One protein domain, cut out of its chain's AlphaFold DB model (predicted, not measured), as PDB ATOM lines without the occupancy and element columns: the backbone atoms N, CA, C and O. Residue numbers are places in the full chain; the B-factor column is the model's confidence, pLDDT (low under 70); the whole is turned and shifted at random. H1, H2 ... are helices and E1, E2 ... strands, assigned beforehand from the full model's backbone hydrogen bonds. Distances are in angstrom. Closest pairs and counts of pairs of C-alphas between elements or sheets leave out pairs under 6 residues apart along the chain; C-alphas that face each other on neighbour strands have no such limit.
ATOM      1  N   THR A 297     137.770 154.268 161.047       76.38
ATOM      2  CA  THR A 297     136.721 153.341 160.675       76.38
ATOM      3  C   THR A 297     136.332 153.529 159.205       76.38
ATOM      4  O   THR A 297     136.547 154.577 158.597       76.38
ATOM      5  N   PRO A 298     135.730 152.506 158.606       80.50
ATOM      6  CA  PRO A 298     135.156 152.552 157.266       80.50
ATOM      7  C   PRO A 298     134.122 153.656 157.078       80.50
ATOM      8  O   PRO A 298     134.086 154.263 156.010       80.50
ATOM      9  N   CYS A 299     133.333 153.933 158.120       80.38
ATOM     10  CA  CYS A 299     132.385 155.041 158.141       80.38
ATOM     11  C   CYS A 299     133.120 156.386 158.135       80.38
ATOM     12  O   CYS A 299     132.754 157.256 157.353       80.38
ATOM     13  N   ASP A 300     134.210 156.526 158.903       80.94
ATOM     14  CA  ASP A 300     135.040 157.739 158.864       80.94
ATOM     15  C   ASP A 300     135.587 157.979 157.447       80.94
ATOM     16  O   ASP A 300     135.561 159.102 156.944       80.94
ATOM     17  N   PHE A 301     136.055 156.923 156.767       85.94
ATOM     18  CA  PHE A 301     136.520 157.028 155.381       85.94
ATOM     19  C   PHE A 301     135.392 157.407 154.419       85.94
ATOM     20  O   PHE A 301     135.607 158.243 153.546       85.94
ATOM     21  N   LEU A 302     134.203 156.816 154.568       88.50
ATOM     22  CA  LEU A 302     133.046 157.140 153.736       88.50
ATOM     23  C   LEU A 302     132.665 158.618 153.881       88.50
ATOM     24  O   LEU A 302     132.530 159.310 152.877       88.50
ATOM     25  N   THR A 303     132.570 159.115 155.115       86.12
ATOM     26  CA  THR A 303     132.261 160.520 155.401       86.12
ATOM     27  C   THR A 303     133.278 161.463 154.759       86.12
ATOM     28  O   THR A 303     132.904 162.429 154.095       86.12
ATOM     29  N   GLU A 304     134.571 161.175 154.897       87.19
ATOM     30  CA  GLU A 304     135.612 162.010 154.295       87.19
ATOM     31  C   GLU A 304     135.617 161.947 152.762       87.19
ATOM     32  O   GLU A 304     135.874 162.960 152.113       87.19
ATOM     33  N   LEU A 305     135.298 160.793 152.167       88.38
ATOM     34  CA  LEU A 305     135.153 160.657 150.714       88.38
ATOM     35  C   LEU A 305     133.979 161.477 150.176       88.38
ATOM     36  O   LEU A 305     134.119 162.090 149.120       88.38
ATOM     37  N   VAL A 306     132.855 161.522 150.897       88.94
ATOM     38  CA  VAL A 306     131.704 162.361 150.531       88.94
ATOM     39  C   VAL A 306     132.105 163.832 150.506       88.94
ATOM     40  O   VAL A 306     131.848 164.503 149.515       88.94
ATOM     41  N   PHE A 307     132.820 164.315 151.528       84.19
ATOM     42  CA  PHE A 307     133.306 165.700 151.562       84.19
ATOM     43  C   PHE A 307     134.387 166.010 150.521       84.19
ATOM     44  O   PHE A 307     134.534 167.153 150.100       84.19
ATOM     45  N   ALA A 308     135.199 165.022 150.142       83.62
ATOM     46  CA  ALA A 308     136.304 165.228 149.211       83.62
ATOM     47  C   ALA A 308     135.886 165.151 147.734       83.62
ATOM     48  O   ALA A 308     136.663 165.561 146.869       83.62
ATOM     49  N   ILE A 309     134.713 164.582 147.431       87.81
ATOM     50  CA  ILE A 309     134.259 164.312 146.064       87.81
ATOM     51  C   ILE A 309     132.924 165.027 145.832       87.81
ATOM     52  O   ILE A 309     131.882 164.507 146.231       87.81
ATOM     53  N   PRO A 310     132.913 166.153 145.091       86.56
ATOM     54  CA  PRO A 310     131.707 166.958 144.880       86.56
ATOM     55  C   PRO A 310     130.511 166.184 144.303       86.56
ATOM     56  O   PRO A 310     129.361 166.479 144.608       86.56
ATOM     57  N   MET A 311     130.752 165.162 143.475       88.44
ATOM     58  CA  MET A 311     129.678 164.300 142.956       88.44
ATOM     59  C   MET A 311     128.987 163.491 144.065       88.44
ATOM     60  O   MET A 311     127.772 163.327 144.022       88.44
ATOM     61  N   LEU A 312     129.739 163.009 145.059       89.50
ATOM     62  CA  LEU A 312     129.175 162.284 146.200       89.50
ATOM     63  C   LEU A 312     128.476 163.238 147.169       89.50
ATOM     64  O   LEU A 312     127.388 162.922 147.632       89.50
ATOM     65  N   GLU A 313     129.052 164.415 147.416       89.25
ATOM     66  CA  GLU A 313     128.415 165.465 148.218       89.25
ATOM     67  C   GLU A 313     127.060 165.881 147.628       89.25
ATOM     68  O   GLU A 313     126.059 165.936 148.344       89.25
ATOM     69  N   ASN A 314     126.999 166.109 146.312       87.06
ATOM     70  CA  ASN A 314     125.755 166.465 145.632       87.06
ATOM     71  C   ASN A 314     124.726 165.326 145.677       87.06
ATOM     72  O   ASN A 314     123.538 165.592 145.844       87.06
ATOM     73  N   LEU A 315     125.160 164.066 145.553       88.06
ATOM     74  CA  LEU A 315     124.284 162.902 145.716       88.06
ATOM     75  C   LEU A 315     123.710 162.844 147.140       88.06
ATOM     76  O   LEU A 315     122.495 162.730 147.296       88.06
ATOM     77  N   ALA A 316     124.564 162.984 148.156       88.38
ATOM     78  CA  ALA A 316     124.177 162.950 149.563       88.38
ATOM     79  C   ALA A 316     123.247 164.105 149.956       88.38
ATOM     80  O   ALA A 316     122.318 163.912 150.737       88.38
ATOM     81  N   SER A 317     123.470 165.290 149.387       86.00
ATOM     82  CA  SER A 317     122.721 166.500 149.737       86.00
ATOM     83  C   SER A 317     121.406 166.611 148.972       86.00
ATOM     84  O   SER A 317     120.381 166.930 149.555       86.00
ATOM     85  N   HIS A 318     121.404 166.327 147.668       84.31
ATOM     86  CA  HIS A 318     120.277 166.676 146.795       84.31
ATOM     87  C   HIS A 318     119.467 165.478 146.292       84.31
ATOM     88  O   HIS A 318     118.352 165.670 145.794       84.31
ATOM     89  N   CYS A 319     119.991 164.262 146.442       85.88
ATOM     90  CA  CYS A 319     119.348 163.002 146.074       85.88
ATOM     91  C   CYS A 319     119.323 162.060 147.292       85.88
ATOM     92  O   CYS A 319     119.767 160.915 147.234       85.88
ATOM     93  N   VAL A 320     118.797 162.567 148.413       85.81
ATOM     94  CA  VAL A 320     118.850 161.928 149.740       85.81
ATOM     95  C   VAL A 320     118.315 160.492 149.737       85.81
ATOM     96  O   VAL A 320     118.902 159.630 150.380       85.81
ATOM     97  N   GLN A 321     117.236 160.199 149.002       85.44
ATOM     98  CA  GLN A 321     116.688 158.835 148.931       85.44
ATOM     99  C   GLN A 321     117.645 157.865 148.231       85.44
ATOM    100  O   GLN A 321     117.803 156.725 148.661       85.44
ATOM    101  N   ASP A 322     118.298 158.318 147.161       87.25
ATOM    102  CA  ASP A 322     119.293 157.517 146.451       87.25
ATOM    103  C   ASP A 322     120.550 157.318 147.306       87.25
ATOM    104  O   ASP A 322     121.105 156.219 147.333       87.25
ATOM    105  N   TRP A 323     120.964 158.343 148.053       91.81
ATOM    106  CA  TRP A 323     122.069 158.228 149.001       91.81
ATOM    107  C   TRP A 323     121.757 157.272 150.159       91.81
ATOM    108  O   TRP A 323     122.595 156.442 150.488       91.81
ATOM    109  N   GLN A 324     120.541 157.300 150.711       89.38
ATOM    110  CA  GLN A 324     120.111 156.355 151.750       89.38
ATOM    111  C   GLN A 324     120.215 154.900 151.283       89.38
ATOM    112  O   GLN A 324     120.693 154.050 152.028       89.38
ATOM    113  N   LEU A 325     119.843 154.606 150.032       89.12
ATOM    114  CA  LEU A 325     120.024 153.265 149.463       89.12
ATOM    115  C   LEU A 325     121.505 152.872 149.368       89.12
ATOM    116  O   LEU A 325     121.852 151.710 149.592       89.12
ATOM    117  N   VAL A 326     122.376 153.830 149.038       90.75
ATOM    118  CA  VAL A 326     123.828 153.617 149.011       90.75
ATOM    119  C   VAL A 326     124.364 153.368 150.421       90.75
ATOM    120  O   VAL A 326     125.134 152.427 150.590       90.75
ATOM    121  N   GLU A 327     123.945 154.138 151.429       88.62
ATOM    122  CA  GLU A 327     124.347 153.956 152.832       88.62
ATOM    123  C   GLU A 327     123.879 152.611 153.400       88.62
ATOM    124  O   GLU A 327     124.689 151.861 153.943       88.62
ATOM    125  N   GLU A 328     122.608 152.248 153.208       87.69
ATOM    126  CA  GLU A 328     122.065 150.953 153.638       87.69
ATOM    127  C   GLU A 328     122.810 149.786 152.971       87.69
ATOM    128  O   GLU A 328     123.181 148.798 153.617       87.69
ATOM    129  N   GLY A 329     123.067 149.906 151.664       86.62
ATOM    130  CA  GLY A 329     123.859 148.938 150.916       86.62
ATOM    131  C   GLY A 329     125.295 148.854 151.432       86.62
ATOM    132  O   GLY A 329     125.832 147.751 151.563       86.62
ATOM    133  N   PHE A 330     125.899 149.997 151.756       89.62
ATOM    134  CA  PHE A 330     127.259 150.092 152.268       89.62
ATOM    135  C   PHE A 330     127.382 149.382 153.615       89.62
ATOM    136  O   PHE A 330     128.243 148.517 153.764       89.62
ATOM    137  N   GLU A 331     126.492 149.665 154.570       83.31
ATOM    138  CA  GLU A 331     126.482 149.001 155.878       83.31
ATOM    139  C   GLU A 331     126.341 147.479 155.744       83.31
ATOM    140  O   GLU A 331     127.076 146.716 156.384       83.31
ATOM    141  N   TRP A 332     125.437 147.020 154.873       83.00
ATOM    142  CA  TRP A 332     125.201 145.594 154.662       83.00
ATOM    143  C   TRP A 332     126.403 144.889 154.023       83.00
ATOM    144  O   TRP A 332     126.882 143.871 154.537       83.00
ATOM    145  N   MET A 333     126.918 145.442 152.923       84.38
ATOM    146  CA  MET A 333     128.059 144.891 152.186       84.38
ATOM    147  C   MET A 333     129.332 144.911 153.022       84.38
ATOM    148  O   MET A 333     130.128 143.972 152.989       84.38
ATOM    149  N   TYR A 334     129.515 145.959 153.811       81.12
ATOM    150  CA  TYR A 334     130.673 146.083 154.667       81.12
ATOM    151  C   TYR A 334     130.605 145.125 155.870       81.12
ATOM    152  O   TYR A 334     131.576 144.426 156.177       81.12
ATOM    153  N   GLY A 335     129.427 144.978 156.488       75.94
ATOM    154  CA  GLY A 335     129.180 143.942 157.493       75.94
ATOM    155  C   GLY A 335     129.404 142.524 156.952       75.94
ATOM    156  O   GLY A 335     129.905 141.655 157.671       75.94
ATOM    157  N   HIS A 336     129.088 142.288 155.674       79.44
ATOM    158  CA  HIS A 336     129.430 141.051 154.976       79.44
ATOM    159  C   HIS A 336     130.949 140.898 154.804       79.44
ATOM    160  O   HIS A 336     131.492 139.858 155.178       79.44
ATOM    161  N   ALA A 337     131.656 141.926 154.324       77.94
ATOM    162  CA  ALA A 337     133.110 141.892 154.145       77.94
ATOM    163  C   ALA A 337     133.850 141.533 155.446       77.94
ATOM    164  O   ALA A 337     134.738 140.683 155.434       77.94
ATOM    165  N   TYR A 338     133.422 142.068 156.595       71.38
ATOM    166  CA  TYR A 338     134.018 141.724 157.893       71.38
ATOM    167  C   TYR A 338     133.858 140.259 158.305       71.38
ATOM    168  O   TYR A 338     134.706 139.719 159.015       71.38
ATOM    169  N   ARG A 339     132.775 139.598 157.889       68.12
ATOM    170  CA  ARG A 339     132.530 138.180 158.204       68.12
ATOM    171  C   ARG A 339     133.336 137.240 157.308       68.12
ATOM    172  O   ARG A 339     133.405 136.039 157.577       68.12
ATOM    173  N   HIS A 340     133.943 137.769 156.253       70.19
ATOM    174  CA  HIS A 340     134.607 137.001 155.217       70.19
ATOM    175  C   HIS A 340     136.133 137.179 155.312       70.19
ATOM    176  O   HIS A 340     136.664 138.255 155.044       70.19
ATOM    177  N   PRO A 341     136.883 136.127 155.686       67.50
ATOM    178  CA  PRO A 341     138.327 136.224 155.936       67.50
ATOM    179  C   PRO A 341     139.140 136.560 154.688       67.50
ATOM    180  O   PRO A 341     140.251 137.065 154.807       67.50
ATOM    181  N   GLU A 342     138.584 136.296 153.505       73.88
ATOM    182  CA  GLU A 342     139.150 136.676 152.209       73.88
ATOM    183  C   GLU A 342     139.265 138.191 152.022       73.88
ATOM    184  O   GLU A 342     139.976 138.631 151.126       73.88
ATOM    185  N   TYR A 343     138.615 138.987 152.877       73.75
ATOM    186  CA  TYR A 343     138.775 140.436 152.902       73.75
ATOM    187  C   TYR A 343     139.644 140.934 154.061       73.75
ATOM    188  O   TYR A 343     140.041 142.096 154.072       73.75
ATOM    189  N   GLY A 344     139.991 140.065 155.018       68.50
ATOM    190  CA  GLY A 344     140.688 140.442 156.251       68.50
ATOM    191  C   GLY A 344     142.129 140.930 156.062       68.50
ATOM    192  O   GLY A 344     142.716 141.464 156.999       68.50
ATOM    193  N   HIS A 345     142.712 140.747 154.874       72.75
ATOM    194  CA  HIS A 345     144.046 141.252 154.527       72.75
ATOM    195  C   HIS A 345     144.033 142.607 153.809       72.75
ATOM    196  O   HIS A 345     145.105 143.180 153.600       72.75
ATOM    197  N   TYR A 346     142.866 143.115 153.404       77.38
ATOM    198  CA  TYR A 346     142.767 144.446 152.811       77.38
ATOM    199  C   TYR A 346     142.720 145.517 153.899       77.38
ATOM    200  O   TYR A 346     142.221 145.300 155.002       77.38
ATOM    201  N   ARG A 347     143.242 146.699 153.570       79.62
ATOM    202  CA  ARG A 347     143.100 147.877 154.426       79.62
ATOM    203  C   ARG A 347     141.642 148.340 154.449       79.62
ATOM    204  O   ARG A 347     140.951 148.204 153.436       79.62
ATOM    205  N   SER A 348     141.203 148.924 155.565       82.31
ATOM    206  CA  SER A 348     139.841 149.455 155.722       82.31
ATOM    207  C   SER A 348     139.499 150.447 154.614       82.31
ATOM    208  O   SER A 348     138.428 150.369 154.034       82.31
ATOM    209  N   SER A 349     140.441 151.309 154.248       84.31
ATOM    210  CA  SER A 349     140.310 152.306 153.194       84.31
ATOM    211  C   SER A 349     140.042 151.690 151.817       84.31
ATOM    212  O   SER A 349     139.175 152.155 151.080       84.31
ATOM    213  N   VAL A 350     140.724 150.590 151.486       84.06
ATOM    214  CA  VAL A 350     140.517 149.841 150.236       84.06
ATOM    215  C   VAL A 350     139.144 149.172 150.232       84.06
ATOM    216  O   VAL A 350     138.442 149.235 149.222       84.06
ATOM    217  N   LEU A 351     138.740 148.572 151.356       85.19
ATOM    218  CA  LEU A 351     137.419 147.956 151.490       85.19
ATOM    219  C   LEU A 351     136.295 148.988 151.415       85.19
ATOM    220  O   LEU A 351     135.331 148.757 150.694       85.19
ATOM    221  N   THR A 352     136.434 150.134 152.084       88.62
ATOM    222  CA  THR A 352     135.473 151.239 152.005       88.62
ATOM    223  C   THR A 352     135.262 151.664 150.564       88.62
ATOM    224  O   THR A 352     134.126 151.730 150.106       88.62
ATOM    225  N   VAL A 353     136.341 151.912 149.817       89.38
ATOM    226  CA  VAL A 353     136.211 152.339 148.422       89.38
ATOM    227  C   VAL A 353     135.565 151.252 147.566       89.38
ATOM    228  O   VAL A 353     134.676 151.553 146.772       89.38
ATOM    229  N   ALA A 354     135.991 149.997 147.711       87.19
ATOM    230  CA  ALA A 354     135.440 148.898 146.928       87.19
ATOM    231  C   ALA A 354     133.937 148.712 147.181       87.19
ATOM    232  O   ALA A 354     133.165 148.596 146.231       87.19
ATOM    233  N   VAL A 355     133.521 148.745 148.450       89.69
ATOM    234  CA  VAL A 355     132.111 148.637 148.836       89.69
ATOM    235  C   VAL A 355     131.316 149.845 148.346       89.69
ATOM    236  O   VAL A 355     130.266 149.658 147.742       89.69
ATOM    237  N   LEU A 356     131.825 151.068 148.516       91.56
ATOM    238  CA  LEU A 356     131.169 152.279 148.018       91.56
ATOM    239  C   LEU A 356     130.948 152.219 146.503       91.56
ATOM    240  O   LEU A 356     129.842 152.469 146.030       91.56
ATOM    241  N   LEU A 357     131.980 151.862 145.734       89.12
ATOM    242  CA  LEU A 357     131.870 151.737 144.281       89.12
ATOM    243  C   LEU A 357     130.878 150.647 143.876       89.12
ATOM    244  O   LEU A 357     130.108 150.855 142.943       89.12
ATOM    245  N   PHE A 358     130.852 149.521 144.590       88.25
ATOM    246  CA  PHE A 358     129.856 148.478 144.370       88.25
ATOM    247  C   PHE A 358     128.431 148.984 144.640       88.25
ATOM    248  O   PHE A 358     127.539 148.765 143.826       88.25
ATOM    249  N   CYS A 359     128.208 149.704 145.740       90.00
ATOM    250  CA  CYS A 359     126.901 150.270 146.074       90.00
ATOM    251  C   CYS A 359     126.454 151.319 145.052       90.00
ATOM    252  O   CYS A 359     125.319 151.272 144.593       90.00
ATOM    253  N   LEU A 360     127.344 152.214 144.617       88.88
ATOM    254  CA  LEU A 360     127.045 153.159 143.538       88.88
ATOM    255  C   LEU A 360     126.711 152.425 142.235       88.88
ATOM    256  O   LEU A 360     125.756 152.780 141.545       88.88
ATOM    257  N   ASP A 361     127.451 151.366 141.918       84.38
ATOM    258  CA  ASP A 361     127.197 150.549 140.740       84.38
ATOM    259  C   ASP A 361     125.811 149.891 140.774       84.38
ATOM    260  O   ASP A 361     125.128 149.900 139.756       84.38
ATOM    261  N   GLN A 362     125.384 149.347 141.917       83.75
ATOM    262  CA  GLN A 362     124.100 148.646 142.056       83.75
ATOM    263  C   GLN A 362     122.906 149.594 142.245       83.75
ATOM    264  O   GLN A 362     121.829 149.359 141.705       83.75
ATOM    265  N   CYS A 363     123.074 150.669 143.015       83.88
ATOM    266  CA  CYS A 363     121.980 151.568 143.384       83.88
ATOM    267  C   CYS A 363     121.783 152.696 142.363       83.88
ATOM    268  O   CYS A 363     120.655 153.136 142.145       83.88
ATOM    269  N   ILE A 364     122.867 153.161 141.730       84.75
ATOM    270  CA  ILE A 364     122.855 154.344 140.858       84.75
ATOM    271  C   ILE A 364     123.107 153.968 139.395       84.75
ATOM    272  O   ILE A 364     122.359 154.396 138.515       84.75
ATOM    273  N   PHE A 365     124.137 153.162 139.118       78.81
ATOM    274  CA  PHE A 365     124.601 152.895 137.748       78.81
ATOM    275  C   PHE A 365     124.113 151.568 137.139       78.81
ATOM    276  O   PHE A 365     124.490 151.246 136.009       78.81
ATOM    277  N   ASP A 366     123.249 150.806 137.810       72.88
ATOM    278  CA  ASP A 366     122.810 149.491 137.316       72.88
ATOM    279  C   ASP A 366     121.912 149.612 136.068       72.88
ATOM    280  O   ASP A 366     122.021 148.868 135.086       72.88
ATOM    281  N   HIS A 367     121.070 150.644 136.032       62.62
ATOM    282  CA  HIS A 367     120.112 150.827 134.945       62.62
ATOM    283  C   HIS A 367     120.691 151.388 133.621       62.62
ATOM    284  O   HIS A 367     120.069 151.154 132.582       62.62
ATOM    285  N   PRO A 368     121.883 152.015 133.562       59.78
ATOM    286  CA  PRO A 368     122.615 152.133 132.297       59.78
ATOM    287  C   PRO A 368     123.503 150.921 131.955       59.78
ATOM    288  O   PRO A 368     123.994 150.850 130.834       59.78
ATOM    289  N   ARG A 369     123.741 149.962 132.866       58.06
ATOM    290  CA  ARG A 369     124.598 148.781 132.597       58.06
ATOM    291  C   ARG A 369     123.864 147.621 131.929       58.06
ATOM    292  O   ARG A 369     124.458 146.922 131.108       58.06
ATOM    293  N   SER A 370     122.588 147.421 132.255       52.97
ATOM    294  CA  SER A 370     121.765 146.347 131.671       52.97
ATOM    295  C   SER A 370     121.462 146.539 130.174       52.97
ATOM    296  O   SER A 370     121.079 145.588 129.491       52.97
ATOM    297  N   GLN A 371     121.689 147.742 129.640       52.59
ATOM    298  CA  GLN A 371     121.571 148.080 128.224       52.59
ATOM    299  C   GLN A 371     122.961 148.493 127.732       52.59
ATOM    300  O   GLN A 371     123.583 149.370 128.308       52.59
ATOM    301  N   THR A 372     123.499 147.806 126.724       52.69
ATOM    302  CA  THR A 372     124.864 147.972 126.180       52.69
ATOM    303  C   THR A 372     125.423 149.401 126.288       52.69
ATOM    304  O   THR A 372     124.969 150.291 125.569       52.69
ATOM    305  N   ARG A 373     126.442 149.597 127.148       56.38
ATOM    306  CA  ARG A 373     127.179 150.865 127.306       56.38
ATOM    307  C   ARG A 373     127.676 151.353 125.946       56.38
ATOM    308  O   ARG A 373     128.562 150.732 125.358       56.38
ATOM    309  N   THR A 374     127.132 152.464 125.462       56.97
ATOM    310  CA  THR A 374     127.604 153.122 124.239       56.97
ATOM    311  C   THR A 374     128.137 154.508 124.602       56.97
ATOM    312  O   THR A 374     127.538 155.216 125.408       56.97
ATOM    313  N   LEU A 375     129.295 154.887 124.054       60.34
ATOM    314  CA  LEU A 375     129.948 156.170 124.346       60.34
ATOM    315  C   LEU A 375     129.025 157.357 124.016       60.34
ATOM    316  O   LEU A 375     128.344 157.342 122.989       60.34
ATOM    317  N   GLY A 376     129.025 158.381 124.875       59.09
ATOM    318  CA  GLY A 376     128.250 159.614 124.683       59.09
ATOM    319  C   GLY A 376     126.754 159.512 125.019       59.09
ATOM    320  O   GLY A 376     125.947 160.317 124.548       59.09
ATOM    321  N   GLN A 377     126.355 158.506 125.802       67.69
ATOM    322  CA  GLN A 377     124.992 158.384 126.320       67.69
ATOM    323  C   GLN A 377     124.851 159.088 127.671       67.69
ATOM    324  O   GLN A 377     125.654 158.878 128.581       67.69
ATOM    325  N   VAL A 378     123.782 159.877 127.804       73.25
ATOM    326  CA  VAL A 378     123.399 160.529 129.057       73.25
ATOM    327  C   VAL A 378     122.059 159.968 129.507       73.25
ATOM    328  O   VAL A 378     121.054 160.058 128.792       73.25
ATOM    329  N   TRP A 379     122.048 159.397 130.707       78.44
ATOM    330  CA  TRP A 379     120.864 158.790 131.305       78.44
ATOM    331  C   TRP A 379     120.245 159.721 132.333       78.44
ATOM    332  O   TRP A 379     120.949 160.320 133.137       78.44
ATOM    333  N   TRP A 380     118.924 159.830 132.324       78.81
ATOM    334  CA  TRP A 380     118.183 160.730 133.200       78.81
ATOM    335  C   TRP A 380     117.246 159.905 134.064       78.81
ATOM    336  O   TRP A 380     116.384 159.211 133.524       78.81
ATOM    337  N   ARG A 381     117.387 159.979 135.386       81.94
ATOM    338  CA  ARG A 381     116.430 159.385 136.323       81.94
ATOM    339  C   ARG A 381     115.584 160.493 136.918       81.94
ATOM    340  O   ARG A 381     116.101 161.404 137.557       81.94
ATOM    341  N   ASN A 382     114.279 160.445 136.680       80.44
ATOM    342  CA  ASN A 382     113.372 161.405 137.302       80.44
ATOM    343  C   ASN A 382     113.094 161.047 138.774       80.44
ATOM    344  O   ASN A 382     113.381 159.936 139.212       80.44
ATOM    345  N   VAL A 383     112.443 161.957 139.503       79.81
ATOM    346  CA  VAL A 383     112.038 161.774 140.916       79.81
ATOM    347  C   VAL A 383     111.114 160.572 141.164       79.81
ATOM    348  O   VAL A 383     110.922 160.150 142.294       79.81
ATOM    349  N   ASN A 384     110.512 160.002 140.114       80.12
ATOM    350  CA  ASN A 384     109.692 158.791 140.222       80.12
ATOM    351  C   ASN A 384     110.520 157.510 140.001       80.12
ATOM    352  O   ASN A 384     109.953 156.427 139.869       80.12
ATOM    353  N   GLY A 385     111.842 157.632 139.876       75.31
ATOM    354  CA  GLY A 385     112.761 156.531 139.620       75.31
ATOM    355  C   GLY A 385     112.759 156.014 138.179       75.31
ATOM    356  O   GLY A 385     113.370 154.980 137.918       75.31
ATOM    357  N   VAL A 386     112.094 156.697 137.243       82.44
ATOM    358  CA  VAL A 386     112.012 156.266 135.841       82.44
ATOM    359  C   VAL A 386     113.210 156.796 135.064       82.44
ATOM    360  O   VAL A 386     113.463 158.004 135.047       82.44
ATOM    361  N   TRP A 387     113.900 155.882 134.387       82.00
ATOM    362  CA  TRP A 387     115.036 156.171 133.523       82.00
ATOM    363  C   TRP A 387     114.602 156.552 132.105       82.00
ATOM    364  O   TRP A 387     113.734 155.909 131.512       82.00
ATOM    365  N   ALA A 388     115.244 157.576 131.552       79.75
ATOM    366  CA  ALA A 388     115.126 157.990 130.164       79.75
ATOM    367  C   ALA A 388     116.520 158.176 129.549       79.75
ATOM    368  O   ALA A 388     117.403 158.788 130.152       79.75
ATOM    369  N   GLU A 389     116.711 157.650 128.342       77.06
ATOM    370  CA  GLU A 389     117.939 157.829 127.569       77.06
ATOM    371  C   GLU A 389     117.818 159.075 126.692       77.06
ATOM    372  O   GLU A 389     116.838 159.227 125.957       77.06
ATOM    373  N   THR A 390     118.838 159.933 126.712       70.75
ATOM    374  CA  THR A 390     118.956 161.014 125.732       70.75
ATOM    375  C   THR A 390     120.291 160.901 125.009       70.75
ATOM    376  O   THR A 390     121.350 160.823 125.632       70.75
ATOM    377  N   ARG A 391     120.252 160.898 123.672       60.25
ATOM    378  CA  ARG A 391     121.460 160.858 122.844       60.25
ATOM    379  C   ARG A 391     122.103 162.243 122.827       60.25
ATOM    380  O   ARG A 391     121.562 163.156 122.206       60.25
ATOM    381  N   GLY A 392     123.257 162.390 123.475       59.44
ATOM    382  CA  GLY A 392     124.113 163.555 123.284       59.44
ATOM    383  C   GLY A 392     124.665 163.509 121.864       59.44
ATOM    384  O   GLY A 392     125.433 162.612 121.530       59.44
ATOM    385  N   GLN A 393     124.230 164.419 120.993       47.62
ATOM    386  CA  GLN A 393     124.623 164.382 119.581       47.62
ATOM    387  C   GLN A 393     126.112 164.723 119.367       47.62
ATOM    388  O   GLN A 393     126.633 164.407 118.307       47.62
ATOM    389  N   ASP A 394     126.805 165.242 120.392       51.50
ATOM    390  CA  ASP A 394     128.209 165.676 120.334       51.50
ATOM    391  C   ASP A 394     128.983 165.501 121.669       51.50
ATOM    392  O   ASP A 394     129.987 166.177 121.894       51.50
ATOM    393  N   SER A 395     128.542 164.650 122.609       50.41
ATOM    394  CA  SER A 395     129.231 164.554 123.912       50.41
ATOM    395  C   SER A 395     130.486 163.678 123.840       50.41
ATOM    396  O   SER A 395     130.417 162.515 123.439       50.41
ATOM    397  N   LEU A 396     131.612 164.245 124.281       53.12
ATOM    398  CA  LEU A 396     132.883 163.558 124.522       53.12
ATOM    399  C   LEU A 396     132.713 162.338 125.458       53.12
ATOM    400  O   LEU A 396     131.722 162.216 126.171       53.12
ATOM    401  N   GLU A 397     133.680 161.426 125.372       53.81
ATOM    402  CA  GLU A 397     133.676 159.988 125.695       53.81
ATOM    403  C   GLU A 397     133.327 159.560 127.140       53.81
ATOM    404  O   GLU A 397     134.086 158.820 127.764       53.81
ATOM    405  N   GLU A 398     132.162 159.924 127.680       60.94
ATOM    406  CA  GLU A 398     131.806 159.523 129.047       60.94
ATOM    407  C   GLU A 398     130.320 159.187 129.215       60.94
ATOM    408  O   GLU A 398     129.436 159.884 128.718       60.94
ATOM    409  N   VAL A 399     130.046 158.077 129.909       64.81
ATOM    410  CA  VAL A 399     128.696 157.727 130.363       64.81
ATOM    411  C   VAL A 399     128.456 158.481 131.665       64.81
ATOM    412  O   VAL A 399     129.154 158.247 132.650       64.81
ATOM    413  N   SER A 400     127.467 159.368 131.668       73.69
ATOM    414  CA  SER A 400     127.033 160.107 132.858       73.69
ATOM    415  C   SER A 400     125.560 159.837 133.133       73.69
ATOM    416  O   SER A 400     124.777 159.535 132.221       73.69
ATOM    417  N   CYS A 401     125.175 159.938 134.401       78.81
ATOM    418  CA  CYS A 401     123.777 159.964 134.790       78.81
ATOM    419  C   CYS A 401     123.425 161.304 135.432       78.81
ATOM    420  O   CYS A 401     124.208 161.901 136.163       78.81
ATOM    421  N   ASN A 402     122.225 161.778 135.131       81.88
ATOM    422  CA  ASN A 402     121.619 162.927 135.772       81.88
ATOM    423  C   ASN A 402     120.456 162.427 136.620       81.88
ATOM    424  O   ASN A 402     119.492 161.854 136.101       81.88
ATOM    425  N   LEU A 403     120.551 162.647 137.923       81.12
ATOM    426  CA  LEU A 403     119.497 162.341 138.878       81.12
ATOM    427  C   LEU A 403     118.717 163.618 139.167       81.12
ATOM    428  O   LEU A 403     119.301 164.676 139.402       81.12
ATOM    429  N   ALA A 404     117.392 163.547 139.102       79.75
ATOM    430  CA  ALA A 404     116.566 164.664 139.529       79.75
ATOM    431  C   ALA A 404     116.670 164.809 141.050       79.75
ATOM    432  O   ALA A 404     116.500 163.832 141.773       79.75
ATOM    433  N   SER A 405     116.919 166.027 141.523       80.19
ATOM    434  CA  SER A 405     116.919 166.302 142.954       80.19
ATOM    435  C   SER A 405     115.511 166.177 143.531       80.19
ATOM    436  O   SER A 405     114.545 166.717 142.975       80.19
ATOM    437  N   ASP A 406     115.420 165.500 144.673       76.00
ATOM    438  CA  ASP A 406     114.181 165.374 145.441       76.00
ATOM    439  C   ASP A 406     113.839 166.673 146.181       76.00
ATOM    440  O   ASP A 406     112.665 166.990 146.385       76.00
ATOM    441  N   GLU A 407     114.859 167.444 146.560       71.88
ATOM    442  CA  GLU A 407     114.705 168.701 147.291       71.88
ATOM    443  C   GLU A 407     114.219 169.834 146.386       71.88
ATOM    444  O   GLU A 407     113.336 170.615 146.755       71.88
ATOM    445  N   VAL A 408     114.785 169.924 145.178       73.62
ATOM    446  CA  VAL A 408     114.519 171.020 144.245       73.62
ATOM    447  C   VAL A 408     114.061 170.467 142.904       73.62
ATOM    448  O   VAL A 408     114.845 170.029 142.063       73.62
ATOM    449  N   ARG A 409     112.751 170.557 142.661       66.06
ATOM    450  CA  ARG A 409     112.135 170.091 141.415       66.06
ATOM    451  C   ARG A 409     112.741 170.811 140.203       66.06
ATOM    452  O   ARG A 409     112.536 172.008 140.024       66.06
ATOM    453  N   GLY A 410     113.424 170.057 139.344       66.44
ATOM    454  CA  GLY A 410     114.081 170.571 138.135       66.44
ATOM    455  C   GLY A 410     115.577 170.857 138.295       66.44
ATOM    456  O   GLY A 410     116.224 171.176 137.298       66.44
ATOM    457  N   HIS A 411     116.131 170.709 139.502       78.94
ATOM    458  CA  HIS A 411     117.572 170.614 139.701       78.94
ATOM    459  C   HIS A 411     118.048 169.195 139.362       78.94
ATOM    460  O   HIS A 411     117.357 168.215 139.654       78.94
ATOM    461  N   TRP A 412     119.213 169.095 138.726       82.06
ATOM    462  CA  TRP A 412     119.794 167.834 138.276       82.06
ATOM    463  C   TRP A 412     121.180 167.667 138.881       82.06
ATOM    464  O   TRP A 412     122.045 168.522 138.692       82.06
ATOM    465  N   VAL A 413     121.387 166.546 139.560       83.19
ATOM    466  CA  VAL A 413     122.691 166.110 140.048       83.19
ATOM    467  C   VAL A 413     123.349 165.286 138.953       83.19
ATOM    468  O   VAL A 413     122.842 164.227 138.583       83.19
ATOM    469  N   ASN A 414     124.464 165.781 138.420       85.06
ATOM    470  CA  ASN A 414     125.261 165.057 137.436       85.06
ATOM    471  C   ASN A 414     126.280 164.170 138.154       85.06
ATOM    472  O   ASN A 414     127.081 164.655 138.954       85.06
ATOM    473  N   LEU A 415     126.252 162.879 137.844       84.81
ATOM    474  CA  LEU A 415     127.201 161.897 138.334       84.81
ATOM    475  C   LEU A 415     127.926 161.251 137.156       84.81
ATOM    476  O   LEU A 415     127.311 160.754 136.207       84.81
ATOM    477  N   SER A 416     129.249 161.187 137.275       84.38
ATOM    478  CA  SER A 416     130.089 160.362 136.419       84.38
ATOM    479  C   SER A 416     130.752 159.257 137.234       84.38
ATOM    480  O   SER A 416     131.487 159.522 138.184       84.38
ATOM    481  N   GLU A 417     130.556 158.008 136.814       82.38
ATOM    482  CA  GLU A 417     131.251 156.855 137.391       82.38
ATOM    483  C   GLU A 417     132.772 156.969 137.209       82.38
ATOM    484  O   GLU A 417     133.532 156.716 138.144       82.38
ATOM    485  N   ALA A 418     133.230 157.358 136.015       80.75
ATOM    486  CA  ALA A 418     134.654 157.504 135.730       80.75
ATOM    487  C   ALA A 418     135.251 158.711 136.468       80.75
ATOM    488  O   ALA A 418     136.360 158.605 136.997       80.75
ATOM    489  N   GLY A 419     134.491 159.800 136.597       83.25
ATOM    490  CA  GLY A 419     134.853 160.947 137.422       83.25
ATOM    491  C   GLY A 419     135.037 160.555 138.889       83.25
ATOM    492  O   GLY A 419     136.107 160.781 139.447       83.25
ATOM    493  N   ILE A 420     134.046 159.887 139.492       86.31
ATOM    494  CA  ILE A 420     134.115 159.419 140.887       86.31
ATOM    495  C   ILE A 420     135.309 158.475 141.080       86.31
ATOM    496  O   ILE A 420     136.114 158.681 141.987       86.31
ATOM    497  N   LYS A 421     135.478 157.470 140.209       85.12
ATOM    498  CA  LYS A 421     136.602 156.520 140.288       85.12
ATOM    499  C   LYS A 421     137.955 157.223 140.194       85.12
ATOM    500  O   LYS A 421     138.860 156.889 140.957       85.12
ATOM    501  N   THR A 422     138.091 158.191 139.291       84.62
ATOM    502  CA  THR A 422     139.329 158.961 139.114       84.62
ATOM    503  C   THR A 422     139.625 159.803 140.350       84.62
ATOM    504  O   THR A 422     140.725 159.701 140.888       84.62
ATOM    505  N   SER A 423     138.635 160.536 140.872       86.50
ATOM    506  CA  SER A 423     138.792 161.321 142.100       86.50
ATOM    507  C   SER A 423     139.199 160.449 143.286       86.50
ATOM    508  O   SER A 423     140.104 160.817 144.030       86.50
ATOM    509  N   ILE A 424     138.600 159.264 143.444       85.50
ATOM    510  CA  ILE A 424     138.999 158.342 144.512       85.50
ATOM    511  C   ILE A 424     140.441 157.860 144.316       85.50
ATOM    512  O   ILE A 424     141.208 157.852 145.276       85.50
ATOM    513  N   CYS A 425     140.838 157.484 143.096       82.06
ATOM    514  CA  CYS A 425     142.216 157.063 142.828       82.06
ATOM    515  C   CYS A 425     143.221 158.166 143.177       82.06
ATOM    516  O   CYS A 425     144.231 157.886 143.820       82.06
ATOM    517  N   GLU A 426     142.929 159.410 142.798       82.62
ATOM    518  CA  GLU A 426     143.765 160.573 143.106       82.62
ATOM    519  C   GLU A 426     143.872 160.820 144.615       82.62
ATOM    520  O   GLU A 426     144.974 161.004 145.130       82.62
ATOM    521  N   LEU A 427     142.748 160.774 145.337       82.25
ATOM    522  CA  LEU A 427     142.704 160.961 146.792       82.25
ATOM    523  C   LEU A 427     143.469 159.876 147.549       82.25
ATOM    524  O   LEU A 427     144.116 160.153 148.558       82.25
ATOM    525  N   MET A 428     143.392 158.646 147.052       75.69
ATOM    526  CA  MET A 428     143.981 157.468 147.676       75.69
ATOM    527  C   MET A 428     145.422 157.198 147.216       75.69
ATOM    528  O   MET A 428     146.049 156.260 147.706       75.69
ATOM    529  N   GLY A 429     145.954 157.987 146.275       71.94
ATOM    530  CA  GLY A 429     147.286 157.778 145.702       71.94
ATOM    531  C   GLY A 429     147.425 156.457 144.934       71.94
ATOM    532  O   GLY A 429     148.498 155.855 144.936       71.94
TER     533      GLY A 429
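AT A GLANCE: This is residues 297 to 429 of the 440 residues of an uncharacterized protein of Melampsora larici-populina (strain 98AG31 / pathotype 3-4-7) (UniProt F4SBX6). Look for an elongated body in two parts: helices H1, H2, H3, H4 and H6 make a loose cluster, and a strongly twisted sheet of four strands, E1 to E4, makes one end. Within the cluster H3 crosses H4, H6 runs back beside H4, and H2 packs on the sheet's edge strand E4. The printed part has 133 residues, with H1, H2, H3, H4, H5, E1, E2, E3, E4 and H6 in that order along the chain. The sheet runs E2, E1, E3, E4 and is mixed; the class is mixed, helices and strands. The whole is compact, with a radius of gyration of the C-alphas of 15.3 A and spans of 46 by 30 by 26 A.

HOW THE PARTS SIT: Start with H1, residues 298 to 308; it and H2, residues 310 to 318, touch only at the corner, Val 306 to Leu 312, C-alphas 5.0 A apart. H3, residues 320 to 339, touches H2 only at the corner, with residues 322 to 323 alone; the closest C-alphas are those of Ala 316 and Trp 323, at 5.2 A. H4, residues 348 to 363, touches H3 at a steep tilt of 48 degrees, opposite ways; the closest C-alphas, of Val 326 and Cys 359, are 5.4 A apart. H4 also touches H1, closest at C-alphas 298 and 352, 5.4 A. H5, residues 366 to 369, only grazes the sheet with residues 367 to 368. Next come the hairpin of E1, residues 377 to 381, and E2, residues 387 to 391, antiparallel, where N 380 and O 388 are 2.8 A apart, within hydrogen-bond range. E3, residues 400 to 404, is parallel to E1, with N 402 and O 379 at 2.8 A. E3 forms a hairpin with antiparallel E4, residues 412 to 416, with N 413 and O 403 at 2.8 A. H2 is on the sheet over E4, at a height of 8.6 A; the closest C-alphas, of Met 311 and Leu 415, are 5.8 A apart. H6, residues 417 to 428, is close to H4 but not clearly touching, C-alphas 353 and 424 being 7.7 A apart, at a shallow tilt of 8 degrees, opposite ways. Every O i to N i+4 pair is within hydrogen-bond range in H1, H2, H4 and H6; H3 has 15 of 16, and H5 is too short for such a pair.

IN THESE COORDINATES: Find C-alpha 298 at (135.156, 152.552, 157.266), where H1 begins. H3 is 28.7 A long from first to last C-alpha, H4 21.8 A and H6 16.4 A. E1 begins at C-alpha 377, (124.992, 158.384, 126.320), and H6 ends at C-alpha 428, (143.981, 157.468, 147.676).

THE WHOLE: The two C-alphas farthest apart, of Pro 341 and Gln 393, are 48.0 A apart. The printed part has no cut and no long link. The model's mean pLDDT over the printed part is 78.3; look for values under 70 at residues 367 to 377 and 391 to 399, among others.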